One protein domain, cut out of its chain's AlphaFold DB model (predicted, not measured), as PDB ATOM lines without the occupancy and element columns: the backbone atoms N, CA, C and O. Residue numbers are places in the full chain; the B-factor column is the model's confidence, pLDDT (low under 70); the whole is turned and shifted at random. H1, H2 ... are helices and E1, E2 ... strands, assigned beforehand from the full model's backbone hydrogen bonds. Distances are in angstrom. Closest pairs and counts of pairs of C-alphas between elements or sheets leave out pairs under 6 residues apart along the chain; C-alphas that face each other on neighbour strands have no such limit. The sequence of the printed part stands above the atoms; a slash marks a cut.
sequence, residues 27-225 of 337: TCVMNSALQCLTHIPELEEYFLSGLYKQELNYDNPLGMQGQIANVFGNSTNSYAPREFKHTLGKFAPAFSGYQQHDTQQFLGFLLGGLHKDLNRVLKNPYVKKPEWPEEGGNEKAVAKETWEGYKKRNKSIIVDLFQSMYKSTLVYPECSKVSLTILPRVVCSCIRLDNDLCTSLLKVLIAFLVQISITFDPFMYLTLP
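What this domain is: This is residues 27 to 225 of the 337 residues of the protein "Ubiquitin-specific protease" of Thanatephorus cucumeris (strain AG1-IA) (UniProt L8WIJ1). A long, narrow hairpin of two strands, E1 and E2, with H7 packed on it, reaches as an arm from a body of helices, H1 to H6 and H8, with H6 running through it. H9 packs with one end on the first residues of H6, and residues 217 to 223 beyond it stick out. The printed part has 199 residues with nine named helices and two named strands, in the order H1 to H8, E1, E2, H9; the sheet is E1 - E2, antiparallel, and the class is mostly helix. It is compact, with a radius of gyration of the C-alphas of 18.9 A, and spans 57 by 44 by 40 A, the arm making the length.

How they stand to each other: E1, residues 163 to 171, and E2, residues 178 to 186, form an antiparallel hairpin at 158 degrees; N 164 and O 185 are 3.0 A apart and N 170 and O 179 2.8 A, within hydrogen-bond range. The closest C-alphas of E2 and H7, residues 139 to 151, are those of Ile 182 and Ala 143, 6.2 A apart. H8, residues 157 to 162, runs into E1 with no residue between. H6, residues 103 to 117, is the hub: with residues 111 to 115 alone it touches H8 at a shallow tilt of 27 degrees, opposite ways, closest at C-alphas 115 and 158, 5.4 A. H6 touches H4, residues 67 to 75, at C-alphas 114 and 69, 5.5 A. H4 and H5, residues 82 to 91, form a helical hairpin at a shallow tilt of 18 degrees, closest at C-alphas 71 and 84, 5.7 A. H6 touches H1, residues 28 to 38, at C-alphas 103 and 29, 5.6 A. H2, residues 41 to 48, only just touches H8, with 3 pairs of C-alphas within 8 A, the closest 43 and 157, 7.5 A. H3, residues 51 to 54, is close to but not clearly touching H2, with C-alphas 52 and 46 6.4 A apart. H9, residues 197 to 214, only just touches H6, with 3 pairs, the closest C-alphas 213 and 103, 7.3 A. Every O i to N i+4 pair is within hydrogen-bond range in H1, H2, H4, H5, H6, H7 and H8, and 13 of 14 in H9; H3 is too short for one.

Where its parts are: E1 begins at C-alpha 163, (4.988, 39.249, -33.887), and is 25.9 A long; E2 is 25.0 A. H1 begins at C-alpha 28, (23.535, 48.052, -18.614). H6 is 20.8 A, H7 18.2 A, and H9, 24.9 A, ends at C-alpha 214, (24.000, 40.170, -34.358).

The domain as a whole: The C-alphas of Asn 77 and Cys 175, the two farthest apart, are 58.2 A apart. The printed part has no cut. The links H3 to H4, H5 to H6 and H6 to H7 are long. Mean pLDDT of the printed part is 73.1; 57 residues are under 70, among them residues 186 to 225.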
ATOM      1  N   THR A  27      24.105  45.236 -15.486       60.62
ATOM      2  CA  THR A  27      22.700  45.572 -15.776       60.62
ATOM      3  C   THR A  27      22.526  46.611 -16.885       60.62
ATOM      4  O   THR A  27      21.394  46.964 -17.198       60.62
ATOM      5  N   CYS A  28      23.611  47.094 -17.503       66.75
ATOM      6  CA  CYS A  28      23.535  48.052 -18.614       66.75
ATOM      7  C   CYS A  28      22.722  47.505 -19.800       66.75
ATOM      8  O   CYS A  28      21.901  48.232 -20.347       66.75
ATOM      9  N   VAL A  29      22.881  46.215 -20.112       67.75
ATOM     10  CA  VAL A  29      22.129  45.491 -21.151       67.75
ATOM     11  C   VAL A  29      20.627  45.461 -20.859       67.75
ATOM     12  O   VAL A  29      19.800  45.682 -21.740       67.75
ATOM     13  N   MET A  30      20.258  45.215 -19.602       73.38
ATOM     14  CA  MET A  30      18.857  45.195 -19.181       73.38
ATOM     15  C   MET A  30      18.241  46.592 -19.290       73.38
ATOM     16  O   MET A  30      17.142  46.748 -19.811       73.38
ATOM     17  N   ASN A  31      18.969  47.616 -18.841       74.62
ATOM     18  CA  ASN A  31      18.490  48.992 -18.877       74.62
ATOM     19  C   ASN A  31      18.346  49.501 -20.314       74.62
ATOM     20  O   ASN A  31      17.326  50.106 -20.626       74.62
ATOM     21  N   SER A  32      19.306  49.229 -21.203       72.19
ATOM     22  CA  SER A  32      19.204  49.640 -22.608       72.19
ATOM     23  C   SER A  32      18.008  48.985 -23.304       72.19
ATOM     24  O   SER A  32      17.244  49.675 -23.975       72.19
ATOM     25  N   ALA A  33      17.786  47.687 -23.087       74.94
ATOM     26  CA  ALA A  33      16.639  46.969 -23.633       74.94
ATOM     27  C   ALA A  33      15.295  47.473 -23.078       74.94
ATOM     28  O   ALA A  33      14.356  47.665 -23.849       74.94
ATOM     29  N   LEU A  34      15.204  47.726 -21.767       78.06
ATOM     30  CA  LEU A  34      13.997  48.288 -21.153       78.06
ATOM     31  C   LEU A  34      13.670  49.666 -21.729       78.06
ATOM     32  O   LEU A  34      12.542  49.872 -22.156       78.06
ATOM     33  N   GLN A  35      14.660  50.560 -21.823       74.81
ATOM     34  CA  GLN A  35      14.477  51.898 -22.396       74.81
ATOM     35  C   GLN A  35      14.009  51.839 -23.855       74.81
ATOM     36  O   GLN A  35      13.141  52.606 -24.261       74.81
ATOM     37  N   CYS A  36      14.536  50.895 -24.643       75.50
ATOM     38  CA  CYS A  36      14.076  50.697 -26.018       75.50
ATOM     39  C   CYS A  36      12.599  50.289 -26.080       75.50
ATOM     40  O   CYS A  36      11.884  50.762 -26.955       75.50
ATOM     41  N   LEU A  37      12.139  49.423 -25.171       77.56
ATOM     42  CA  LEU A  37      10.749  48.966 -25.150       77.56
ATOM     43  C   LEU A  37       9.789  50.028 -24.607       77.56
ATOM     44  O   LEU A  37       8.710  50.203 -25.164       77.56
ATOM     45  N   THR A  38      10.167  50.745 -23.549       77.50
ATOM     46  CA  THR A  38       9.307  51.767 -22.929       77.50
ATOM     47  C   THR A  38       9.109  52.998 -23.805       77.50
ATOM     48  O   THR A  38       8.174  53.742 -23.562       77.50
ATOM     49  N   HIS A  39       9.956  53.213 -24.814       74.44
ATOM     50  CA  HIS A  39       9.820  54.311 -25.776       74.44
ATOM     51  C   HIS A  39       9.081  53.931 -27.067       74.44
ATOM     52  O   HIS A  39       9.055  54.713 -28.018       74.44
ATOM     53  N   ILE A  40       8.491  52.735 -27.132       78.44
ATOM     54  CA  ILE A  40       7.590  52.365 -28.225       78.44
ATOM     55  C   ILE A  40       6.220  52.953 -27.887       78.44
ATOM     56  O   ILE A  40       5.632  52.511 -26.899       78.44
ATOM     57  N   PRO A  41       5.705  53.920 -28.663       79.69
ATOM     58  CA  PRO A  41       4.566  54.737 -28.250       79.69
ATOM     59  C   PRO A  41       3.309  53.903 -27.980       79.69
ATOM     60  O   PRO A  41       2.632  54.119 -26.979       79.69
ATOM     61  N   GLU A  42       3.037  52.888 -28.803       85.06
ATOM     62  CA  GLU A  42       1.877  52.007 -28.633       85.06
ATOM     63  C   GLU A  42       1.989  51.133 -27.375       85.06
ATOM     64  O   GLU A  42       0.987  50.826 -26.727       85.06
ATOM     65  N   LEU A  43       3.210  50.718 -27.020       84.69
ATOM     66  CA  LEU A  43       3.458  49.929 -25.816       84.69
ATOM     67  C   LEU A  43       3.432  50.821 -24.568       84.69
ATOM     68  O   LEU A  43       2.851  50.444 -23.554       84.69
ATOM     69  N   GLU A  44       4.035  52.005 -24.654       84.62
ATOM     70  CA  GLU A  44       4.065  53.014 -23.597       84.62
ATOM     71  C   GLU A  44       2.646  53.422 -23.198       84.62
ATOM     72  O   GLU A  44       2.273  53.294 -22.030       84.62
ATOM     73  N   GLU A  45       1.817  53.817 -24.167       88.00
ATOM     74  CA  GLU A  45       0.427  54.211 -23.932       88.00
ATOM     75  C   GLU A  45      -0.389  53.073 -23.305       88.00
ATOM     76  O   GLU A  45      -1.155  53.288 -22.361       88.00
ATOM     77  N   TYR A  46      -0.187  51.836 -23.762       90.50
ATOM     78  CA  TYR A  46      -0.863  50.662 -23.214       90.50
ATOM     79  C   TYR A  46      -0.530  50.412 -21.729       90.50
ATOM     80  O   TYR A  46      -1.417  50.070 -20.938       90.50
ATOM     81  N   PHE A  47       0.727  50.611 -21.320       90.19
ATOM     82  CA  PHE A  47       1.118  50.476 -19.914       90.19
ATOM     83  C   PHE A  47       0.717  51.694 -19.069       90.19
ATOM     84  O   PHE A  47       0.220  51.509 -17.956       90.19
ATOM     85  N   LEU A  48       0.859  52.918 -19.591       88.38
ATOM     86  CA  LEU A  48       0.506  54.158 -18.887       88.38
ATOM     87  C   LEU A  48      -1.003  54.310 -18.664       88.38
ATOM     88  O   LEU A  48      -1.426  54.740 -17.593       88.38
ATOM     89  N   SER A  49      -1.825  53.908 -19.636       90.75
ATOM     90  CA  SER A  49      -3.291  53.895 -19.507       90.75
ATOM     91  C   SER A  49      -3.800  52.869 -18.487       90.75
ATOM     92  O   SER A  49      -4.965  52.907 -18.092       90.75
ATOM     93  N   GLY A  50      -2.947  51.935 -18.051       90.25
ATOM     94  CA  GLY A  50      -3.320  50.865 -17.131       90.25
ATOM     95  C   GLY A  50      -4.155  49.752 -17.769       90.25
ATOM     96  O   GLY A  50      -4.593  48.858 -17.041       90.25
ATOM     97  N   LEU A  51      -4.345  49.759 -19.097       91.19
ATOM     98  CA  LEU A  51      -5.077  48.716 -19.830       91.19
ATOM     99  C   LEU A  51      -4.497  47.325 -19.572       91.19
ATOM    100  O   LEU A  51      -5.250  46.368 -19.393       91.19
ATOM    101  N   TYR A  52      -3.171  47.228 -19.449       93.56
ATOM    102  CA  TYR A  52      -2.490  45.971 -19.143       93.56
ATOM    103  C   TYR A  52      -3.058  45.268 -17.904       93.56
ATOM    104  O   TYR A  52      -3.176  44.049 -17.915       93.56
ATOM    105  N   LYS A  53      -3.487  46.013 -16.871       92.56
ATOM    106  CA  LYS A  53      -4.036  45.445 -15.626       92.56
ATOM    107  C   LYS A  53      -5.341  44.685 -15.848       92.56
ATOM    108  O   LYS A  53      -5.617  43.743 -15.114       92.56
ATOM    109  N   GLN A  54      -6.132  45.094 -16.841       91.44
ATOM    110  CA  GLN A  54      -7.392  44.439 -17.206       91.44
ATOM    111  C   GLN A  54      -7.158  43.178 -18.045       91.44
ATOM    112  O   GLN A  54      -7.987  42.274 -18.043       91.44
ATOM    113  N   GLU A  55      -6.026  43.108 -18.750       92.75
ATOM    114  CA  GLU A  55      -5.659  41.993 -19.629       92.75
ATOM    115  C   GLU A  55      -4.697  40.990 -18.968       92.75
ATOM    116  O   GLU A  55      -4.260  40.040 -19.621       92.75
ATOM    117  N   LEU A  56      -4.369  41.184 -17.684       93.44
ATOM    118  CA  LEU A  56      -3.515  40.275 -16.923       93.44
ATOM    119  C   LEU A  56      -4.161  38.897 -16.783       93.44
ATOM    120  O   LEU A  56      -5.274  38.742 -16.282       93.44
ATOM    121  N   ASN A  57      -3.399  37.882 -17.166       90.75
ATOM    122  CA  ASN A  57      -3.782  36.485 -17.095       90.75
ATOM    123  C   ASN A  57      -2.947  35.772 -16.022       90.75
ATOM    124  O   ASN A  57      -1.863  35.250 -16.289       90.75
ATOM    125  N   TYR A  58      -3.465  35.769 -14.794       91.31
ATOM    126  CA  TYR A  58      -2.813  35.147 -13.637       91.31
ATOM    127  C   TYR A  58      -2.799  33.614 -13.702       91.31
ATOM    128  O   TYR A  58      -1.880  32.991 -13.172       91.31
ATOM    129  N   ASP A  59      -3.783  33.024 -14.384       88.50
ATOM    130  CA  ASP A  59      -4.024  31.579 -14.405       88.50
ATOM    131  C   ASP A  59      -3.303  30.861 -15.555       88.50
ATOM    132  O   ASP A  59      -3.385  29.637 -15.681       88.50
ATOM    133  N   ASN A  60      -2.597  31.593 -16.422       86.81
ATOM    134  CA  ASN A  60      -1.884  30.993 -17.541       86.81
ATOM    135  C   ASN A  60      -0.731  30.105 -17.031       86.81
ATOM    136  O   ASN A  60       0.261  30.641 -16.527       86.81
ATOM    137  N   PRO A  61      -0.766  28.774 -17.247       83.94
ATOM    138  CA  PRO A  61       0.279  27.868 -16.764       83.94
ATOM    139  C   PRO A  61       1.644  28.113 -17.419       83.94
ATOM    140  O   PRO A  61       2.666  27.672 -16.903       83.94
ATOM    141  N   LEU A  62       1.679  28.798 -18.568       82.69
ATOM    142  CA  LEU A  62       2.920  29.170 -19.247       82.69
ATOM    143  C   LEU A  62       3.422  30.565 -18.836       82.69
ATOM    144  O   LEU A  62       4.554  30.913 -19.184       82.69
ATOM    145  N   GLY A  63       2.578  31.359 -18.170       85.38
ATOM    146  CA  GLY A  63       2.864  32.720 -17.722       85.38
ATOM    147  C   GLY A  63       3.676  32.775 -16.429       85.38
ATOM    148  O   GLY A  63       4.155  31.769 -15.912       85.38
ATOM    149  N   MET A  64       3.844  33.988 -15.918       91.25
ATOM    150  CA  MET A  64       4.623  34.325 -14.723       91.25
ATOM    151  C   MET A  64       3.715  34.965 -13.664       91.25
ATOM    152  O   MET A  64       4.143  35.818 -12.884       91.25
ATOM    153  N   GLN A  65       2.443  34.543 -13.640       90.19
ATOM    154  CA  GLN A  65       1.406  35.022 -12.720       90.19
ATOM    155  C   GLN A  65       1.223  36.549 -12.778       90.19
ATOM    156  O   GLN A  65       0.976  37.186 -11.755       90.19
ATOM    157  N   GLY A  66       1.434  37.169 -13.943       89.94
ATOM    158  CA  GLY A  66       1.329  38.621 -14.100       89.94
ATOM    159  C   GLY A  66       2.434  39.425 -13.405       89.94
ATOM    160  O   GLY A  66       2.389  40.656 -13.421       89.94
ATOM    161  N   GLN A  67       3.421  38.780 -12.770       91.75
ATOM    162  CA  GLN A  67       4.452  39.473 -11.992       91.75
ATOM    163  C   GLN A  67       5.379  40.284 -12.899       91.75
ATOM    164  O   GLN A  67       5.703  41.424 -12.572       91.75
ATOM    165  N   ILE A  68       5.773  39.742 -14.058       91.50
ATOM    166  CA  ILE A  68       6.650  40.470 -14.982       91.50
ATOM    167  C   ILE A  68       5.912  41.648 -15.607       91.50
ATOM    168  O   ILE A  68       6.462  42.747 -15.634       91.50
ATOM    169  N   ALA A  69       4.665  41.462 -16.043       91.94
ATOM    170  CA  ALA A  69       3.869  42.554 -16.605       91.94
ATOM    171  C   ALA A  69       3.605  43.683 -15.589       91.94
ATOM    172  O   ALA A  69       3.732  44.859 -15.936       91.94
ATOM    173  N   ASN A  70       3.322  43.349 -14.325       91.19
ATOM    174  CA  ASN A  70       3.136  44.344 -13.265       91.19
ATOM    175  C   ASN A  70       4.403  45.152 -12.986       91.19
ATOM    176  O   ASN A  70       4.356  46.383 -12.929       91.19
ATOM    177  N   VAL A  71       5.540  44.472 -12.844       89.50
ATOM    178  CA  VAL A  71       6.802  45.149 -12.541       89.50
ATOM    179  C   VAL A  71       7.312  45.934 -13.753       89.50
ATOM    180  O   VAL A  71       7.860  47.020 -13.577       89.50
ATOM    181  N   PHE A  72       7.081  45.455 -14.979       88.44
ATOM    182  CA  PHE A  72       7.395  46.198 -16.201       88.44
ATOM    183  C   PHE A  72       6.581  47.498 -16.297       88.44
ATOM    184  O   PHE A  72       7.167  48.564 -16.482       88.44
ATOM    185  N   GLY A  73       5.263  47.446 -16.067       84.81
ATOM    186  CA  GLY A  73       4.411  48.641 -16.049       84.81
ATOM    187  C   GLY A  73       4.848  49.672 -15.004       84.81
ATOM    188  O   GLY A  73       4.921  50.862 -15.306       84.81
ATOM    189  N   ASN A  74       5.242  49.218 -13.810       79.06
ATOM    190  CA  ASN A  74       5.760  50.090 -12.749       79.06
ATOM    191  C   ASN A  74       7.183  50.613 -13.028       79.06
ATOM    192  O   ASN A  74       7.575  51.659 -12.507       79.06
ATOM    193  N   SER A  75       7.970  49.905 -13.846       69.19
ATOM    194  CA  SER A  75       9.353  50.279 -14.170       69.19
ATOM    195  C   SER A  75       9.473  51.477 -15.115       69.19
ATOM    196  O   SER A  75      10.535  52.092 -15.152       69.19
ATOM    197  N   THR A  76       8.389  51.862 -15.799       62.12
ATOM    198  CA  THR A  76       8.322  53.054 -16.672       62.12
ATOM    199  C   THR A  76       8.739  54.346 -15.960       62.12
ATOM    200  O   THR A  76       9.341  55.220 -16.574       62.12
ATOM    201  N   ASN A  77       8.515  54.434 -14.644       57.12
ATOM    202  CA  ASN A  77       8.868  55.594 -13.820       57.12
ATOM    203  C   ASN A  77      10.139  55.396 -12.971       57.12
ATOM    204  O   ASN A  77      10.485  56.264 -12.168       57.12
ATOM    205  N   SER A  78      10.830  54.256 -13.092       56.28
ATOM    206  CA  SER A  78      11.950  53.901 -12.215       56.28
ATOM    207  C   SER A  78      13.293  53.906 -12.941       56.28
ATOM    208  O   SER A  78      13.542  53.132 -13.860       56.28
ATOM    209  N   TYR A  79      14.214  54.736 -12.449       50.00
ATOM    210  CA  TYR A  79      15.584  54.860 -12.958       50.00
ATOM    211  C   TYR A  79      16.478  53.658 -12.597       50.00
ATOM    212  O   TYR A  79      17.521  53.451 -13.214       50.00
ATOM    213  N   ALA A  80      16.086  52.861 -11.597       62.22
ATOM    214  CA  ALA A  80      16.831  51.699 -11.123       62.22
ATOM    215  C   ALA A  80      15.863  50.531 -10.859       62.22
ATOM    216  O   ALA A  80      15.339  50.400  -9.747       62.22
ATOM    217  N   PRO A  81      15.625  49.656 -11.849       70.62
ATOM    218  CA  PRO A  81      14.569  48.652 -11.782       70.62
ATOM    219  C   PRO A  81      15.027  47.422 -10.965       70.62
ATOM    220  O   PRO A  81      15.182  46.314 -11.476       70.62
ATOM    221  N   ARG A  82      15.287  47.616  -9.662       78.69
ATOM    222  CA  ARG A  82      15.738  46.561  -8.727       78.69
ATOM    223  C   ARG A  82      14.690  45.469  -8.554       78.69
ATOM    224  O   ARG A  82      15.026  44.289  -8.588       78.69
ATOM    225  N   GLU A  83      13.433  45.878  -8.403       82.12
ATOM    226  CA  GLU A  83      12.289  44.971  -8.315       82.12
ATOM    227  C   GLU A  83      12.159  44.141  -9.593       82.12
ATOM    228  O   GLU A  83      12.011  42.924  -9.531       82.12
ATOM    229  N   PHE A  84      12.337  44.773 -10.757       85.69
ATOM    230  CA  PHE A  84      12.340  44.077 -12.040       85.69
ATOM    231  C   PHE A  84      13.449  43.033 -12.111       85.69
ATOM    232  O   PHE A  84      13.167  41.884 -12.435       85.69
ATOM    233  N   LYS A  85      14.689  43.389 -11.747       84.38
ATOM    234  CA  LYS A  85      15.809  42.436 -11.731       84.38
ATOM    235  C   LYS A  85      15.507  41.233 -10.833       84.38
ATOM    236  O   LYS A  85      15.787  40.100 -11.213       84.38
ATOM    237  N   HIS A  86      14.944  41.477  -9.653       86.12
ATOM    238  CA  HIS A  86      14.611  40.418  -8.707       86.12
ATOM    239  C   HIS A  86      13.539  39.471  -9.267       86.12
ATOM    240  O   HIS A  86      13.743  38.256  -9.301       86.12
ATOM    241  N   THR A  87      12.432  40.021  -9.770       88.56
ATOM    242  CA  THR A  87      11.335  39.240 -10.357       88.56
ATOM    243  C   THR A  87      11.790  38.489 -11.607       88.56
ATOM    244  O   THR A  87      11.478  37.313 -11.769       88.56
ATOM    245  N   LEU A  88      12.603  39.118 -12.455       87.19
ATOM    246  CA  LEU A  88      13.220  38.476 -13.612       87.19
ATOM    247  C   LEU A  88      14.087  37.280 -13.192       87.19
ATOM    248  O   LEU A  88      13.939  36.193 -13.746       87.19
ATOM    249  N   GLY A  89      14.941  37.453 -12.177       87.50
ATOM    250  CA  GLY A  89      15.809  36.395 -11.657       87.50
ATOM    251  C   GLY A  89      15.050  35.208 -11.056       87.50
ATOM    252  O   GLY A  89      15.555  34.089 -11.093       87.50
ATOM    253  N   LYS A  90      13.825  35.423 -10.556       89.75
ATOM    254  CA  LYS A  90      12.944  34.360 -10.047       89.75
ATOM    255  C   LYS A  90      12.444  33.435 -11.160       89.75
ATOM    256  O   LYS A  90      12.411  32.223 -10.970       89.75
ATOM    257  N   PHE A  91      12.057  33.995 -12.308       87.88
ATOM    258  CA  PHE A  91      11.497  33.223 -13.429       87.88
ATOM    259  C   PHE A  91      12.542  32.786 -14.457       87.88
ATOM    260  O   PHE A  91      12.336  31.809 -15.174       87.88
ATOM    261  N   ALA A  92      13.677  33.475 -14.512       85.50
ATOM    262  CA  ALA A  92      14.839  33.081 -15.287       85.50
ATOM    263  C   ALA A  92      16.090  33.161 -14.406       85.50
ATOM    264  O   ALA A  92      16.777  34.186 -14.389       85.50
ATOM    265  N   PRO A  93      16.434  32.053 -13.719       84.44
ATOM    266  CA  PRO A  93      17.620  31.969 -12.871       84.44
ATOM    267  C   PRO A  93      18.913  32.362 -13.589       84.44
ATOM    268  O   PRO A  93      19.826  32.881 -12.952       84.44
ATOM    269  N   ALA A  94      18.969  32.198 -14.917       79.12
ATOM    270  CA  ALA A  94      20.075  32.664 -15.747       79.12
ATOM    271  C   ALA A  94      20.376  34.167 -15.573       79.12
ATOM    272  O   ALA A  94      21.540  34.541 -15.629       79.12
ATOM    273  N   PHE A  95      19.370  35.007 -15.301       77.56
ATOM    274  CA  PHE A  95      19.519  36.458 -15.103       77.56
ATOM    275  C   PHE A  95      19.589  36.886 -13.625       77.56
ATOM    276  O   PHE A  95      19.606  38.079 -13.325       77.56
ATOM    277  N   SER A  96      19.613  35.937 -12.681       78.75
ATOM    278  CA  SER A  96      19.702  36.239 -11.241       78.75
ATOM    279  C   SER A  96      21.079  36.765 -10.816       78.75
ATOM    280  O   SER A  96      21.204  37.477  -9.818       78.75
ATOM    281  N   GLY A  97      22.113  36.422 -11.587       73.38
ATOM    282  CA  GLY A  97      23.489  36.809 -11.327       73.38
ATOM    283  C   GLY A  97      23.839  38.238 -11.750       73.38
ATOM    284  O   GLY A  97      23.009  39.101 -12.046       73.38
ATOM    285  N   TYR A  98      25.143  38.486 -11.762       68.12
ATOM    286  CA  TYR A  98      25.752  39.727 -12.230       68.12
ATOM    287  C   TYR A  98      26.656  39.468 -13.432       68.12
ATOM    288  O   TYR A  98      27.583  40.232 -13.650       68.12
ATOM    289  N   GLN A  99      26.446  38.382 -14.178       65.31
ATOM    290  CA  GLN A  99      27.240  38.071 -15.367       65.31
ATOM    291  C   GLN A  99      26.795  38.931 -16.556       65.31
ATOM    292  O   GLN A  99      25.700  39.493 -16.548       65.31
ATOM    293  N   GLN A 100      27.662  39.083 -17.558       62.66
ATOM    294  CA  GLN A 100      27.261  39.722 -18.809       62.66
ATOM    295  C   GLN A 100      26.279  38.809 -19.542       62.66
ATOM    296  O   GLN A 100      26.493  37.601 -19.636       62.66
ATOM    297  N   HIS A 101      25.197  39.397 -20.039       67.19
ATOM    298  CA  HIS A 101      24.141  38.688 -20.747       67.19
ATOM    299  C   HIS A 101      23.964  39.267 -22.142       67.19
ATOM    300  O   HIS A 101      24.190  40.456 -22.365       67.19
ATOM    301  N   ASP A 102      23.523  38.417 -23.062       68.81
ATOM    302  CA  ASP A 102      23.111  38.843 -24.388       68.81
ATOM    303  C   ASP A 102      21.764  39.584 -24.303       68.81
ATOM    304  O   ASP A 102      20.774  39.075 -23.758       68.81
ATOM    305  N   THR A 103      21.728  40.797 -24.858       69.06
ATOM    306  CA  THR A 103      20.527  41.637 -24.959       69.06
ATOM    307  C   THR A 103      19.392  40.906 -25.667       69.06
ATOM    308  O   THR A 103      18.233  41.021 -25.264       69.06
ATOM    309  N   GLN A 104      19.704  40.117 -26.699       66.25
ATOM    310  CA  GLN A 104      18.712  39.366 -27.460       66.25
ATOM    311  C   GLN A 104      18.041  38.296 -26.596       66.25
ATOM    312  O   GLN A 104      16.819  38.127 -26.654       66.25
ATOM    313  N   GLN A 105      18.818  37.590 -25.773       74.25
ATOM    314  CA  GLN A 105      18.290  36.570 -24.871       74.25
ATOM    315  C   GLN A 105      17.369  37.198 -23.820       74.25
ATOM    316  O   GLN A 105      16.277  36.683 -23.559       74.25
ATOM    317  N   PHE A 106      17.785  38.337 -23.260       78.38
ATOM    318  CA  PHE A 106      16.972  39.104 -22.325       78.38
ATOM    319  C   PHE A 106      15.651  39.563 -22.960       78.38
ATOM    320  O   PHE A 106      14.581  39.302 -22.406       78.38
ATOM    321  N   LEU A 107      15.701  40.179 -24.144       80.44
ATOM    322  CA  LEU A 107      14.510  40.636 -24.869       80.44
ATOM    323  C   LEU A 107      13.572  39.480 -25.223       80.44
ATOM    324  O   LEU A 107      12.360  39.603 -25.055       80.44
ATOM    325  N   GLY A 108      14.115  38.345 -25.667       79.25
ATOM    326  CA  GLY A 108      13.326  37.151 -25.972       79.25
ATOM    327  C   GLY A 108      12.570  36.630 -24.749       79.25
ATOM    328  O   GLY A 108      11.383  36.309 -24.847       79.25
ATOM    329  N   PHE A 109      13.226  36.604 -23.587       84.56
ATOM    330  CA  PHE A 109      12.580  36.221 -22.335       84.56
ATOM    331  C   PHE A 109      11.520  37.238 -21.903       84.56
ATOM    332  O   PHE A 109      10.402  36.842 -21.579       84.56
ATOM    333  N   LEU A 110      11.843  38.533 -21.933       87.50
ATOM    334  CA  LEU A 110      10.935  39.594 -21.506       87.50
ATOM    335  C   LEU A 110       9.676  39.652 -22.378       87.50
ATOM    336  O   LEU A 110       8.569  39.595 -21.850       87.50
ATOM    337  N   LEU A 111       9.821  39.700 -23.704       88.00
ATOM    338  CA  LEU A 111       8.681  39.725 -24.624       88.00
ATOM    339  C   LEU A 111       7.860  38.435 -24.535       88.00
ATOM    340  O   LEU A 111       6.633  38.483 -24.583       88.00
ATOM    341  N   GLY A 112       8.520  37.289 -24.352       86.81
ATOM    342  CA  GLY A 112       7.848  36.021 -24.091       86.81
ATOM    343  C   GLY A 112       7.062  36.026 -22.776       86.81
ATOM    344  O   GLY A 112       5.935  35.541 -22.747       86.81
ATOM    345  N   GLY A 113       7.623  36.585 -21.704       89.44
ATOM    346  CA  GLY A 113       6.962  36.730 -20.405       89.44
ATOM    347  C   GLY A 113       5.756  37.661 -20.477       89.44
ATOM    348  O   GLY A 113       4.649  37.249 -20.135       89.44
ATOM    349  N   LEU A 114       5.942  38.865 -21.028       91.44
ATOM    350  CA  LEU A 114       4.873  39.847 -21.238       91.44
ATOM    351  C   LEU A 114       3.744  39.284 -22.097       91.44
ATOM    352  O   LEU A 114       2.578  39.442 -21.754       91.44
ATOM    353  N   HIS A 115       4.073  38.584 -23.186       92.50
ATOM    354  CA  HIS A 115       3.075  37.955 -24.047       92.50
ATOM    355  C   HIS A 115       2.183  36.982 -23.271       92.50
ATOM    356  O   HIS A 115       0.967  36.986 -23.446       92.50
ATOM    357  N   LYS A 116       2.787  36.139 -22.431       90.69
ATOM    358  CA  LYS A 116       2.059  35.102 -21.698       90.69
ATOM    359  C   LYS A 116       1.260  35.673 -20.530       90.69
ATOM    360  O   LYS A 116       0.137  35.220 -20.321       90.69
ATOM    361  N   ASP A 117       1.813  36.656 -19.823       93.75
ATOM    362  CA  ASP A 117       1.125  37.377 -18.745       93.75
ATOM    363  C   ASP A 117      -0.045  38.225 -19.269       93.75
ATOM    364  O   ASP A 117      -1.019  38.412 -18.553       93.75
ATOM    365  N   LEU A 118       0.025  38.711 -20.514       93.69
ATOM    366  CA  LEU A 118      -0.999  39.555 -21.151       93.69
ATOM    367  C   LEU A 118      -1.775  38.811 -22.248       93.69
ATOM    368  O   LEU A 118      -2.303  39.422 -23.183       93.69
ATOM    369  N   ASN A 119      -1.801  37.476 -22.197       92.81
ATOM    370  CA  ASN A 119      -2.548  36.697 -23.174       92.81
ATOM    371  C   ASN A 119      -4.046  36.746 -22.853       92.81
ATOM    372  O   ASN A 119      -4.511  36.108 -21.909       92.81
ATOM    373  N   ARG A 120      -4.802  37.438 -23.708       92.25
ATOM    374  CA  ARG A 120      -6.266  37.588 -23.663       92.25
ATOM    375  C   ARG A 120      -7.003  36.257 -23.873       92.25
ATOM    376  O   ARG A 120      -8.195  36.161 -23.594       92.25
ATOM    377  N   VAL A 121      -6.333  35.231 -24.410       87.75
ATOM    378  CA  VAL A 121      -6.913  33.890 -24.584       87.75
ATOM    379  C   VAL A 121      -6.743  33.081 -23.296       87.75
ATOM    380  O   VAL A 121      -5.649  32.620 -22.985       87.75
ATOM    381  N   LEU A 122      -7.844  32.865 -22.569       83.25
ATOM    382  CA  LEU A 122      -7.839  32.096 -21.315       83.25
ATOM    383  C   LEU A 122      -7.929  30.578 -21.545       83.25
ATOM    384  O   LEU A 122      -7.276  29.795 -20.862       83.25
ATOM    385  N   LYS A 123      -8.733  30.147 -22.524       81.31
ATOM    386  CA  LYS A 123      -8.925  28.730 -22.867       81.31
ATOM    387  C   LYS A 123      -8.317  28.448 -24.230       81.31
ATOM    388  O   LYS A 123      -8.793  28.968 -25.233       81.31
ATOM    389  N   ASN A 124      -7.282  27.615 -24.258       80.06
ATOM    390  CA  ASN A 124      -6.565  27.288 -25.484       80.06
ATOM    391  C   ASN A 124      -7.294  26.197 -26.283       80.06
ATOM    392  O   ASN A 124      -7.317  25.050 -25.835       80.06
ATOM    393  N   PRO A 125      -7.845  26.500 -27.473       84.38
ATOM    394  CA  PRO A 125      -8.377  25.467 -28.348       84.38
ATOM    395  C   PRO A 125      -7.238  24.653 -28.973       84.38
ATOM    396  O   PRO A 125      -6.163  25.183 -29.281       84.38
ATOM    397  N   TYR A 126      -7.492  23.367 -29.220       81.19
ATOM    398  CA  TYR A 126      -6.635  22.588 -30.106       81.19
ATOM    399  C   TYR A 126      -6.788  23.121 -31.532       81.19
ATOM    400  O   TYR A 126      -7.894  23.215 -32.062       81.19
ATOM    401  N   VAL A 127      -5.669  23.490 -32.149       80.06
ATOM    402  CA  VAL A 127      -5.618  23.969 -33.530       80.06
ATOM    403  C   VAL A 127      -4.659  23.060 -34.279       80.06
ATOM    404  O   VAL A 127      -3.470  23.024 -33.953       80.06
ATOM    405  N   LYS A 128      -5.174  22.322 -35.266       81.94
ATOM    406  CA  LYS A 128      -4.336  21.535 -36.174       81.94
ATOM    407  C   LYS A 128      -3.469  22.501 -36.981       81.94
ATOM    408  O   LYS A 128      -3.973  23.490 -37.509       81.94
ATOM    409  N   LYS A 129      -2.167  22.233 -37.048       79.06
ATOM    410  CA  LYS A 129      -1.256  23.025 -37.873       79.06
ATOM    411  C   LYS A 129      -1.516  22.687 -39.351       79.06
ATOM    412  O   LYS A 129      -1.524  21.498 -39.668       79.06
ATOM    413  N   PRO A 130      -1.738  23.681 -40.226       80.75
ATOM    414  CA  PRO A 130      -1.867  23.424 -41.653       80.75
ATOM    415  C   PRO A 130      -0.524  22.948 -42.218       80.75
ATOM    416  O   PRO A 130       0.540  23.451 -41.843       80.75
ATOM    417  N   GLU A 131      -0.583  21.955 -43.098       78.50
ATOM    418  CA  GLU A 131       0.576  21.380 -43.780       78.50
ATOM    419  C   GLU A 131       0.646  21.891 -45.219       78.50
ATOM    420  O   GLU A 131      -0.365  22.281 -45.808       78.50
ATOM    421  N   TRP A 132       1.854  21.918 -45.779       79.38
ATOM    422  CA  TRP A 132       2.042  22.310 -47.169       79.38
ATOM    423  C   TRP A 132       1.500  21.217 -48.107       79.38
ATOM    424  O   TRP A 132       1.946  20.075 -47.989       79.38
ATOM    425  N   PRO A 133       0.576  21.534 -49.035       80.56
ATOM    426  CA  PRO A 133       0.042  20.548 -49.972       80.56
ATOM    427  C   PRO A 133       1.125  20.008 -50.912       80.56
ATOM    428  O   PRO A 133       1.927  20.785 -51.437       80.56
ATOM    429  N   GLU A 134       1.115  18.699 -51.179       71.00
ATOM    430  CA  GLU A 134       2.099  18.059 -52.070       71.00
ATOM    431  C   GLU A 134       1.978  18.529 -53.530       71.00
ATOM    432  O   GLU A 134       2.987  18.639 -54.221       71.00
ATOM    433  N   GLU A 135       0.773  18.901 -53.972       72.44
ATOM    434  CA  GLU A 135       0.497  19.391 -55.334       72.44
ATOM    435  C   GLU A 135       0.853  20.878 -55.549       72.44
ATOM    436  O   GLU A 135       0.629  21.427 -56.625       72.44
ATOM    437  N   GLY A 136       1.431  21.541 -54.540       67.44
ATOM    438  CA  GLY A 136       1.730  22.972 -54.582       67.44
ATOM    439  C   GLY A 136       0.526  23.811 -54.154       67.44
ATOM    440  O   GLY A 136      -0.415  24.045 -54.907       67.44
ATOM    441  N   GLY A 137       0.558  24.282 -52.907       71.69
ATOM    442  CA  GLY A 137      -0.513  25.088 -52.328       71.69
ATOM    443  C   GLY A 137      -0.432  26.577 -52.661       71.69
ATOM    444  O   GLY A 137       0.614  27.124 -53.012       71.69
ATOM    445  N   ASN A 138      -1.543  27.283 -52.451       84.62
ATOM    446  CA  ASN A 138      -1.527  28.742 -52.418       84.62
ATOM    447  C   ASN A 138      -0.866  29.219 -51.115       84.62
ATOM    448  O   ASN A 138      -1.474  29.178 -50.044       84.62
ATOM    449  N   GLU A 139       0.364  29.723 -51.217       84.31
ATOM    450  CA  GLU A 139       1.143  30.255 -50.092       84.31
ATOM    451  C   GLU A 139       0.365  31.261 -49.240       84.31
ATOM    452  O   GLU A 139       0.399  31.189 -48.011       84.31
ATOM    453  N   LYS A 140      -0.381  32.175 -49.873       86.31
ATOM    454  CA  LYS A 140      -1.150  33.196 -49.149       86.31
ATOM    455  C   LYS A 140      -2.280  32.574 -48.332       86.31
ATOM    456  O   LYS A 140      -2.564  33.058 -47.238       86.31
ATOM    457  N   ALA A 141      -2.909  31.515 -48.844       87.69
ATOM    458  CA  ALA A 141      -3.972  30.808 -48.137       87.69
ATOM    459  C   ALA A 141      -3.420  30.079 -46.902       87.69
ATOM    460  O   ALA A 141      -3.921  30.296 -45.801       87.69
ATOM    461  N   VAL A 142      -2.325  29.325 -47.063       85.50
ATOM    462  CA  VAL A 142      -1.659  28.612 -45.956       85.50
ATOM    463  C   VAL A 142      -1.140  29.593 -44.901       85.50
ATOM    464  O   VAL A 142      -1.295  29.359 -43.701       85.50
ATOM    465  N   ALA A 143      -0.573  30.730 -45.321       85.75
ATOM    466  CA  ALA A 143      -0.128  31.781 -44.406       85.75
ATOM    467  C   ALA A 143      -1.290  32.367 -43.603       85.75
ATOM    468  O   ALA A 143      -1.189  32.512 -42.384       85.75
ATOM    469  N   LYS A 144      -2.408  32.673 -44.270       88.50
ATOM    470  CA  LYS A 144      -3.603  33.209 -43.616       88.50
ATOM    471  C   LYS A 144      -4.171  32.222 -42.596       88.50
ATOM    472  O   LYS A 144      -4.388  32.611 -41.451       88.50
ATOM    473  N   GLU A 145      -4.334  30.959 -42.977       88.69
ATOM    474  CA  GLU A 145      -4.832  29.904 -42.088       88.69
ATOM    475  C   GLU A 145      -3.906  29.697 -40.877       88.69
ATOM    476  O   GLU A 145      -4.368  29.650 -39.734       88.69
ATOM    477  N   THR A 146      -2.589  29.670 -41.108       86.81
ATOM    478  CA  THR A 146      -1.584  29.561 -40.040       86.81
ATOM    479  C   THR A 146      -1.692  30.726 -39.056       86.81
ATOM    480  O   THR A 146      -1.680  30.515 -37.842       86.81
ATOM    481  N   TRP A 147      -1.830  31.960 -39.555       86.81
ATOM    482  CA  TRP A 147      -1.945  33.154 -38.714       86.81
ATOM    483  C   TRP A 147      -3.241  33.185 -37.911       86.81
ATOM    484  O   TRP A 147      -3.244  33.526 -36.728       86.81
ATOM    485  N   GLU A 148      -4.359  32.832 -38.538       89.62
ATOM    486  CA  GLU A 148      -5.658  32.764 -37.872       89.62
ATOM    487  C   GLU A 148      -5.665  31.684 -36.789       89.62
ATOM    488  O   GLU A 148      -6.113  31.941 -35.670       89.62
ATOM    489  N   GLY A 149      -5.092  30.514 -37.077       86.88
ATOM    490  CA  GLY A 149      -4.877  29.456 -36.096       86.88
ATOM    491  C   GLY A 149      -3.992  29.898 -34.928       86.88
ATOM    492  O   GLY A 149      -4.306  29.621 -33.770       86.88
ATOM    493  N   TYR A 150      -2.923  30.645 -35.212       87.12
ATOM    494  CA  TYR A 150      -2.033  31.190 -34.190       87.12
ATOM    495  C   TYR A 150      -2.736  32.203 -33.270       87.12
ATOM    496  O   TYR A 150      -2.651  32.082 -32.044       87.12
ATOM    497  N   LYS A 151      -3.498  33.145 -33.845       87.81
ATOM    498  CA  LYS A 151      -4.244  34.179 -33.103       87.81
ATOM    499  C   LYS A 151      -5.359  33.622 -32.215       87.81
ATOM    500  O   LYS A 151      -5.724  34.264 -31.234       87.81
ATOM    501  N   LYS A 152      -5.885  32.426 -32.511       88.44
ATOM    502  CA  LYS A 152      -6.857  31.734 -31.640       88.44
ATOM    503  C   LYS A 152      -6.273  31.343 -30.279       88.44
ATOM    504  O   LYS A 152      -7.038  31.145 -29.344       88.44
ATOM    505  N   ARG A 153      -4.947  31.202 -30.178       85.75
ATOM    506  CA  ARG A 153      -4.234  30.797 -28.952       85.75
ATOM    507  C   ARG A 153      -3.421  31.932 -28.333       85.75
ATOM    508  O   ARG A 153      -3.229  31.963 -27.122       85.75
ATOM    509  N   ASN A 154      -2.935  32.847 -29.166       87.38
ATOM    510  CA  ASN A 154      -2.008  33.899 -28.772       87.38
ATOM    511  C   ASN A 154      -2.600  35.252 -29.164       87.38
ATOM    512  O   ASN A 154      -2.572  35.629 -30.337       87.38
ATOM    513  N   LYS A 155      -3.144  35.984 -28.188       91.19
ATOM    514  CA  LYS A 155      -3.703  37.321 -28.407       91.19
ATOM    515  C   LYS A 155      -3.264  38.240 -27.276       91.19
ATOM    516  O   LYS A 155      -3.738  38.110 -26.159       91.19
ATOM    517  N   SER A 156      -2.351  39.155 -27.560       91.56
ATOM    518  CA  SER A 156      -1.792  40.094 -26.578       91.56
ATOM    519  C   SER A 156      -1.227  41.300 -27.314       91.56
ATOM    520  O   SER A 156      -0.897  41.167 -28.494       91.56
ATOM    521  N   ILE A 157      -0.971  42.397 -26.602       89.75
ATOM    522  CA  ILE A 157      -0.281  43.566 -27.170       89.75
ATOM    523  C   ILE A 157       1.070  43.206 -27.818       89.75
ATOM    524  O   ILE A 157       1.452  43.771 -28.837       89.75
ATOM    525  N   ILE A 158       1.771  42.195 -27.291       87.62
ATOM    526  CA  ILE A 158       3.057  41.751 -27.842       87.62
ATOM    527  C   ILE A 158       2.893  41.078 -29.211       87.62
ATOM    528  O   ILE A 158       3.746  41.232 -30.083       87.62
ATOM    529  N   VAL A 159       1.797  40.339 -29.407       86.12
ATOM    530  CA  VAL A 159       1.461  39.722 -30.703       86.12
ATOM    531  C   VAL A 159       1.131  40.815 -31.713       86.12
ATOM    532  O   VAL A 159       1.577  40.742 -32.854       86.12
ATOM    533  N   ASP A 160       0.393  41.830 -31.266       85.69
ATOM    534  CA  ASP A 160      -0.074  42.933 -32.101       85.69
ATOM    535  C   ASP A 160       1.098  43.809 -32.599       85.69
ATOM    536  O   ASP A 160       1.103  44.207 -33.762       85.69
ATOM    537  N   LEU A 161       2.113  44.054 -31.757       81.06
ATOM    538  CA  LEU A 161       3.235  44.954 -32.073       81.06
ATOM    539  C   LEU A 161       4.494  44.258 -32.612       81.06
ATOM    540  O   LEU A 161       5.159  44.784 -33.504       81.06
ATOM    541  N   PHE A 162       4.862  43.093 -32.065       79.94
ATOM    542  CA  PHE A 162       6.194  42.507 -32.285       79.94
ATOM    543  C   PHE A 162       6.188  41.188 -33.045       79.94
ATOM    544  O   PHE A 162       7.256  40.700 -33.418       79.94
ATOM    545  N   GLN A 163       5.034  40.556 -33.245       79.75
ATOM    546  CA  GLN A 163       4.988  39.249 -33.887       79.75
ATOM    547  C   GLN A 163       4.534  39.341 -35.333       79.75
ATOM    548  O   GLN A 163       3.597  40.046 -35.692       79.75
ATOM    549  N   SER A 164       5.205  38.572 -36.179       78.69
ATOM    550  CA  SER A 164       4.827  38.410 -37.577       78.69
ATOM    551  C   SER A 164       5.118  36.982 -38.029       78.69
ATOM    552  O   SER A 164       5.468  36.119 -37.221       78.69
ATOM    553  N   MET A 165       4.934  36.704 -39.314       77.94
ATOM    554  CA  MET A 165       5.194  35.388 -39.883       77.94
ATOM    555  C   MET A 165       6.468  35.390 -40.715       77.94
ATOM    556  O   MET A 165       6.702  36.298 -41.509       77.94
ATOM    557  N   TYR A 166       7.248  34.325 -40.573       80.88
ATOM    558  CA  TYR A 166       8.381  34.018 -41.431       80.88
ATOM    559  C   TYR A 166       8.057  32.817 -42.322       80.88
ATOM    560  O   TYR A 166       7.462  31.837 -41.865       80.88
ATOM    561  N   LYS A 167       8.480  32.892 -43.585       82.06
ATOM    562  CA  LYS A 167       8.429  31.796 -44.553       82.06
ATOM    563  C   LYS A 167       9.787  31.108 -44.604       82.06
ATOM    564  O   LYS A 167      10.775  31.732 -44.980       82.06
ATOM    565  N   SER A 168       9.810  29.818 -44.292       81.44
ATOM    566  CA  SER A 168      10.967  28.950 -44.481       81.44
ATOM    567  C   SER A 168      10.706  28.007 -45.650       81.44
ATOM    568  O   SER A 168       9.720  27.271 -45.632       81.44
ATOM    569  N   THR A 169      11.583  28.034 -46.650       83.94
ATOM    570  CA  THR A 169      11.558  27.092 -47.771       83.94
ATOM    571  C   THR A 169      12.776  26.187 -47.667       83.94
ATOM    572  O   THR A 169      13.907  26.668 -47.675       83.94
ATOM    573  N   LEU A 170      12.540  24.882 -47.584       84.19
ATOM    574  CA  LEU A 170      13.565  23.849 -47.617       84.19
ATOM    575  C   LEU A 170      13.463  23.120 -48.951       84.19
ATOM    576  O   LEU A 170      12.408  22.586 -49.290       84.19
ATOM    577  N   VAL A 171      14.557  23.113 -49.704       86.00
ATOM    578  CA  VAL A 171      14.663  22.379 -50.966       86.00
ATOM    579  C   VAL A 171      15.618  21.222 -50.734       86.00
ATOM    580  O   VAL A 171      16.777  21.439 -50.382       86.00
ATOM    581  N   TYR A 172      15.123  19.999 -50.892       83.38
ATOM    582  CA  TYR A 172      15.946  18.806 -50.749       83.38
ATOM    583  C   TYR A 172      16.800  18.626 -52.014       83.38
ATOM    584  O   TYR A 172      16.230  18.505 -53.101       83.38
ATOM    585  N   PRO A 173      18.139  18.592 -51.904       85.38
ATOM    586  CA  PRO A 173      19.022  18.561 -53.071       85.38
ATOM    587  C   PRO A 173      18.943  17.248 -53.864       85.38
ATOM    588  O   PRO A 173      19.200  17.246 -55.061       85.38
ATOM    589  N   GLU A 174      18.568  16.142 -53.220       89.81
ATOM    590  CA  GLU A 174      18.572  14.803 -53.826       89.81
ATOM    591  C   GLU A 174      17.280  14.465 -54.584       89.81
ATOM    592  O   GLU A 174      17.305  13.701 -55.543       89.81
ATOM    593  N   CYS A 175      16.141  15.023 -54.164       82.19
ATOM    594  CA  CYS A 175      14.823  14.674 -54.706       82.19
ATOM    595  C   CYS A 175      14.024  15.874 -55.226       82.19
ATOM    596  O   CYS A 175      12.862  15.715 -55.596       82.19
ATOM    597  N   SER A 176      14.607  17.079 -55.220       77.62
ATOM    598  CA  SER A 176      13.959  18.345 -55.602       77.62
ATOM    599  C   SER A 176      12.620  18.617 -54.896       77.62
ATOM    600  O   SER A 176      11.861  19.490 -55.316       77.62
ATOM    601  N   LYS A 177      12.317  17.900 -53.800       80.06
ATOM    602  CA  LYS A 177      11.117  18.137 -52.995       80.06
ATOM    603  C   LYS A 177      11.264  19.498 -52.321       80.06
ATOM    604  O   LYS A 177      12.306  19.808 -51.742       80.06
ATOM    605  N   VAL A 178      10.214  20.307 -52.392       79.75
ATOM    606  CA  VAL A 178      10.155  21.609 -51.728       79.75
ATOM    607  C   VAL A 178       9.207  21.495 -50.544       79.75
ATOM    608  O   VAL A 178       8.041  21.145 -50.704       79.75
ATOM    609  N   SER A 179       9.712  21.788 -49.351       79.88
ATOM    610  CA  SER A 179       8.914  21.929 -48.139       79.88
ATOM    611  C   SER A 179       8.832  23.401 -47.765       79.88
ATOM    612  O   SER A 179       9.849  24.088 -47.669       79.88
ATOM    613  N   LEU A 180       7.615  23.900 -47.563       81.12
ATOM    614  CA  LEU A 180       7.365  25.273 -47.145       81.12
ATOM    615  C   LEU A 180       6.715  25.258 -45.766       81.12
ATOM    616  O   LEU A 180       5.668  24.652 -45.561       81.12
ATOM    617  N   THR A 181       7.330  25.950 -44.812       79.69
ATOM    618  CA  THR A 181       6.787  26.110 -43.460       79.69
ATOM    619  C   THR A 181       6.644  27.589 -43.133       79.69
ATOM    620  O   THR A 181       7.612  28.346 -43.199       79.69
ATOM    621  N   ILE A 182       5.440  27.999 -42.736       78.44
ATOM    622  CA  ILE A 182       5.167  29.351 -42.240       78.44
ATOM    623  C   ILE A 182       5.092  29.296 -40.715       78.44
ATOM    624  O   ILE A 182       4.364  28.480 -40.148       78.44
ATOM    625  N   LEU A 183       5.887  30.130 -40.046       74.81
ATOM    626  CA  LEU A 183       6.011  30.133 -38.589       74.81
ATOM    627  C   LEU A 183       5.815  31.547 -38.027       74.81
ATOM    628  O   LEU A 183       6.472  32.480 -38.496       74.81
ATOM    629  N   PRO A 184       4.969  31.712 -36.998       71.50
ATOM    630  CA  PRO A 184       4.933  32.916 -36.177       71.50
ATOM    631  C   PRO A 184       6.280  33.112 -35.474       71.50
ATOM    632  O   PRO A 184       6.808  32.179 -34.863       71.50
ATOM    633  N   ARG A 185       6.841  34.317 -35.545       70.31
ATOM    634  CA  ARG A 185       8.096  34.677 -34.884       70.31
ATOM    635  C   ARG A 185       7.995  36.081 -34.302       70.31
ATOM    636  O   ARG A 185       7.402  36.973 -34.906       70.31
ATOM    637  N   VAL A 186       8.597  36.274 -33.131       61.19
ATOM    638  CA  VAL A 186       8.852  37.616 -32.597       61.19
ATOM    639  C   VAL A 186       9.925  38.247 -33.479       61.19
ATOM    640  O   VAL A 186      11.046  37.743 -33.563       61.19
ATOM    641  N   VAL A 187       9.566  39.317 -34.172       55.62
ATOM    642  CA  VAL A 187      10.451  40.063 -35.059       55.62
ATOM    643  C   VAL A 187      10.815  41.358 -34.346       55.62
ATOM    644  O   VAL A 187      10.248  42.412 -34.598       55.62
ATOM    645  N   CYS A 188      11.797  41.284 -33.445       48.50
ATOM    646  CA  CYS A 188      12.436  42.496 -32.923       48.50
ATOM    647  C   CYS A 188      13.200  43.262 -34.013       48.50
ATOM    648  O   CYS A 188      13.447  44.451 -33.858       48.50
ATOM    649  N   SER A 189      13.571  42.601 -35.116       40.50
ATOM    650  CA  SER A 189      14.380  43.192 -36.185       40.50
ATOM    651  C   SER A 189      13.642  44.230 -37.036       40.50
ATOM    652  O   SER A 189      14.297  45.023 -37.701       40.50
ATOM    653  N   CYS A 190      12.306  44.273 -36.996       37.59
ATOM    654  CA  CYS A 190      11.503  45.187 -37.806       37.59
ATOM    655  C   CYS A 190      10.236  45.604 -37.048       37.59
ATOM    656  O   CYS A 190       9.140  45.159 -37.388       37.59
ATOM    657  N   ILE A 191      10.365  46.464 -36.034       42.47
ATOM    658  CA  ILE A 191       9.199  47.181 -35.501       42.47
ATOM    659  C   ILE A 191       8.615  47.996 -36.668       42.47
ATOM    660  O   ILE A 191       9.262  48.912 -37.193       42.47
ATOM    661  N   ARG A 192       7.414  47.624 -37.132       36.34
ATOM    662  CA  ARG A 192       6.641  48.419 -38.093       36.34
ATOM    663  C   ARG A 192       6.125  49.654 -37.371       36.34
ATOM    664  O   ARG A 192       5.027  49.657 -36.844       36.34
ATOM    665  N   LEU A 193       6.945  50.693 -37.353       40.19
ATOM    666  CA  LEU A 193       6.483  52.035 -37.044       40.19
ATOM    667  C   LEU A 193       6.127  52.696 -38.378       40.19
ATOM    668  O   LEU A 193       7.022  52.966 -39.193       40.19
ATOM    669  N   ASP A 194       4.837  52.875 -38.638       33.25
ATOM    670  CA  ASP A 194       4.368  53.612 -39.807       33.25
ATOM    671  C   ASP A 194       4.511  55.125 -39.572       33.25
ATOM    672  O   ASP A 194       4.082  55.665 -38.559       33.25
ATOM    673  N   ASN A 195       5.104  55.778 -40.576       35.41
ATOM    674  CA  ASN A 195       5.247  57.220 -40.805       35.41
ATOM    675  C   ASN A 195       6.218  58.051 -39.928       35.41
ATOM    676  O   ASN A 195       6.470  57.794 -38.757       35.41
ATOM    677  N   ASP A 196       6.787  59.061 -40.602       36.19
ATOM    678  CA  ASP A 196       7.755  60.102 -40.213       36.19
ATOM    679  C   ASP A 196       9.274  59.801 -40.180       36.19
ATOM    680  O   ASP A 196       9.771  58.771 -39.736       36.19
ATOM    681  N   LEU A 197      10.059  60.773 -40.672       36.19
ATOM    682  CA  LEU A 197      11.527  60.738 -40.837       36.19
ATOM    683  C   LEU A 197      12.316  60.440 -39.541       36.19
ATOM    684  O   LEU A 197      13.458  59.985 -39.610       36.19
ATOM    685  N   CYS A 198      11.738  60.700 -38.363       34.66
ATOM    686  CA  CYS A 198      12.369  60.444 -37.057       34.66
ATOM    687  C   CYS A 198      12.386  58.945 -36.712       34.66
ATOM    688  O   CYS A 198      13.307  58.434 -36.073       34.66
ATOM    689  N   THR A 199      11.406  58.225 -37.241       41.44
ATOM    690  CA  THR A 199      11.196  56.795 -37.079       41.44
ATOM    691  C   THR A 199      12.283  55.989 -37.784       41.44
ATOM    692  O   THR A 199      12.684  54.936 -37.303       41.44
ATOM    693  N   SER A 200      12.846  56.508 -38.879       36.81
ATOM    694  CA  SER A 200      13.987  55.898 -39.571       36.81
ATOM    695  C   SER A 200      15.259  55.888 -38.722       36.81
ATOM    696  O   SER A 200      16.019  54.932 -38.795       36.81
ATOM    697  N   LEU A 201      15.481  56.897 -37.874       36.53
ATOM    698  CA  LEU A 201      16.667  56.982 -37.012       36.53
ATOM    699  C   LEU A 201      16.543  56.090 -35.772       36.53
ATOM    700  O   LEU A 201      17.526  55.467 -35.392       36.53
ATOM    701  N   LEU A 202      15.340  55.957 -35.198       40.44
ATOM    702  CA  LEU A 202      15.058  54.985 -34.135       40.44
ATOM    703  C   LEU A 202      15.065  53.544 -34.675       40.44
ATOM    704  O   LEU A 202      15.611  52.659 -34.029       40.44
ATOM    705  N   LYS A 203      14.556  53.318 -35.897       42.69
ATOM    706  CA  LYS A 203      14.716  52.054 -36.636       42.69
ATOM    707  C   LYS A 203      16.185  51.735 -36.855       42.69
ATOM    708  O   LYS A 203      16.575  50.609 -36.600       42.69
ATOM    709  N   VAL A 204      16.993  52.712 -37.275       38.50
ATOM    710  CA  VAL A 204      18.442  52.543 -37.426       38.50
ATOM    711  C   VAL A 204      19.094  52.315 -36.072       38.50
ATOM    712  O   VAL A 204      19.919  51.438 -36.004       38.50
ATOM    713  N   LEU A 205      18.722  52.991 -34.986       39.66
ATOM    714  CA  LEU A 205      19.314  52.774 -33.658       39.66
ATOM    715  C   LEU A 205      18.951  51.414 -33.061       39.66
ATOM    716  O   LEU A 205      19.836  50.729 -32.568       39.66
ATOM    717  N   ILE A 206      17.688  50.993 -33.143       45.09
ATOM    718  CA  ILE A 206      17.251  49.661 -32.704       45.09
ATOM    719  C   ILE A 206      17.877  48.602 -33.607       45.09
ATOM    720  O   ILE A 206      18.451  47.652 -33.093       45.09
ATOM    721  N   ALA A 207      17.866  48.793 -34.930       39.84
ATOM    722  CA  ALA A 207      18.554  47.903 -35.857       39.84
ATOM    723  C   ALA A 207      20.062  47.898 -35.617       39.84
ATOM    724  O   ALA A 207      20.628  46.832 -35.678       39.84
ATOM    725  N   PHE A 208      20.716  49.008 -35.279       37.25
ATOM    726  CA  PHE A 208      22.162  49.103 -35.049       37.25
ATOM    727  C   PHE A 208      22.547  48.519 -33.690       37.25
ATOM    728  O   PHE A 208      23.548  47.827 -33.598       37.25
ATOM    729  N   LEU A 209      21.732  48.700 -32.649       39.81
ATOM    730  CA  LEU A 209      21.894  48.023 -31.357       39.81
ATOM    731  C   LEU A 209      21.685  46.511 -31.504       39.81
ATOM    732  O   LEU A 209      22.467  45.724 -30.978       39.81
ATOM    733  N   VAL A 210      20.678  46.105 -32.278       39.19
ATOM    734  CA  VAL A 210      20.414  44.702 -32.615       39.19
ATOM    735  C   VAL A 210      21.492  44.153 -33.556       39.19
ATOM    736  O   VAL A 210      21.890  43.012 -33.403       39.19
ATOM    737  N   GLN A 211      22.038  44.944 -34.477       32.94
ATOM    738  CA  GLN A 211      23.011  44.522 -35.489       32.94
ATOM    739  C   GLN A 211      24.440  44.519 -34.957       32.94
ATOM    740  O   GLN A 211      25.191  43.654 -35.373       32.94
ATOM    741  N   ILE A 212      24.791  45.378 -33.992       33.25
ATOM    742  CA  ILE A 212      25.998  45.230 -33.160       33.25
ATOM    743  C   ILE A 212      25.892  43.964 -32.294       33.25
ATOM    744  O   ILE A 212      26.898  43.302 -32.060       33.25
ATOM    745  N   SER A 213      24.682  43.604 -31.848       38.00
ATOM    746  CA  SER A 213      24.433  42.337 -31.145       38.00
ATOM    747  C   SER A 213      24.508  41.123 -32.088       38.00
ATOM    748  O   SER A 213      25.025  40.090 -31.688       38.00
ATOM    749  N   ILE A 214      24.042  41.245 -33.342       35.28
ATOM    750  CA  ILE A 214      24.000  40.170 -34.358       35.28
ATOM    751  C   ILE A 214      25.322  40.011 -35.124       35.28
ATOM    752  O   ILE A 214      25.600  38.929 -35.632       35.28
ATOM    753  N   THR A 215      26.182  41.033 -35.215       29.59
ATOM    754  CA  THR A 215      27.531  40.845 -35.785       29.59
ATOM    755  C   THR A 215      28.404  39.927 -34.927       29.59
ATOM    756  O   THR A 215      29.436  39.465 -35.411       29.59
ATOM    757  N   PHE A 216      27.947  39.563 -33.722       28.86
ATOM    758  CA  PHE A 216      28.342  38.339 -33.031       28.86
ATOM    759  C   PHE A 216      27.442  37.155 -33.426       28.86
ATOM    760  O   PHE A 216      26.601  36.693 -32.664       28.86
ATOM    761  N   ASP A 217      27.728  36.652 -34.627       26.97
ATOM    762  CA  ASP A 217      27.409  35.321 -35.161       26.97
ATOM    763  C   ASP A 217      25.997  35.065 -35.762       26.97
ATOM    764  O   ASP A 217      24.990  35.014 -35.050       26.97
ATOM    765  N   PRO A 218      25.898  34.802 -37.088       33.12
ATOM    766  CA  PRO A 218      24.694  34.276 -37.728       33.12
ATOM    767  C   PRO A 218      24.474  32.765 -37.527       33.12
ATOM    768  O   PRO A 218      23.465  32.246 -38.010       33.12
ATOM    769  N   PHE A 219      25.342  32.048 -36.806       31.14
ATOM    770  CA  PHE A 219      25.114  30.653 -36.444       31.14
ATOM    771  C   PHE A 219      25.081  30.453 -34.926       31.14
ATOM    772  O   PHE A 219      26.069  30.514 -34.205       31.14
ATOM    773  N   MET A 220      23.874  30.139 -34.457       42.81
ATOM    774  CA  MET A 220      23.618  29.417 -33.213       42.81
ATOM    775  C   MET A 220      24.692  28.319 -33.023       42.81
ATOM    776  O   MET A 220      24.755  27.418 -33.857       42.81
ATOM    777  N   TYR A 221      25.474  28.408 -31.933       35.84
ATOM    778  CA  TYR A 221      26.350  27.385 -31.311       35.84
ATOM    779  C   TYR A 221      27.879  27.571 -31.215       35.84
ATOM    780  O   TYR A 221      28.522  26.659 -30.698       35.84
ATOM    781  N   LEU A 222      28.493  28.719 -31.509       28.33
ATOM    782  CA  LEU A 222      29.875  28.946 -31.037       28.33
ATOM    783  C   LEU A 222      30.131  30.390 -30.594       28.33
ATOM    784  O   LEU A 222      30.659  31.208 -31.336       28.33
ATOM    785  N   THR A 223      29.888  30.689 -29.314       32.50
ATOM    786  CA  THR A 223      30.633  31.775 -28.662       32.50
ATOM    787  C   THR A 223      32.102  31.368 -28.612       32.50
ATOM    788  O   THR A 223      32.541  30.705 -27.670       32.50
ATOM    789  N   LEU A 224      32.871  31.743 -29.634       31.05
ATOM    790  CA  LEU A 224      34.315  31.847 -29.495       31.05
ATOM    791  C   LEU A 224      34.569  32.783 -28.306       31.05
ATOM    792  O   LEU A 224      34.021  33.891 -28.293       31.05
ATOM    793  N   PRO A 225      35.344  32.368 -27.288       33.03
ATOM    794  CA  PRO A 225      35.725  33.270 -26.222       33.03
ATOM    795  C   PRO A 225      36.495  34.407 -26.880       33.03
ATOM    796  O   PRO A 225      37.624  34.227 -27.339       33.03
TER     797      PRO A 225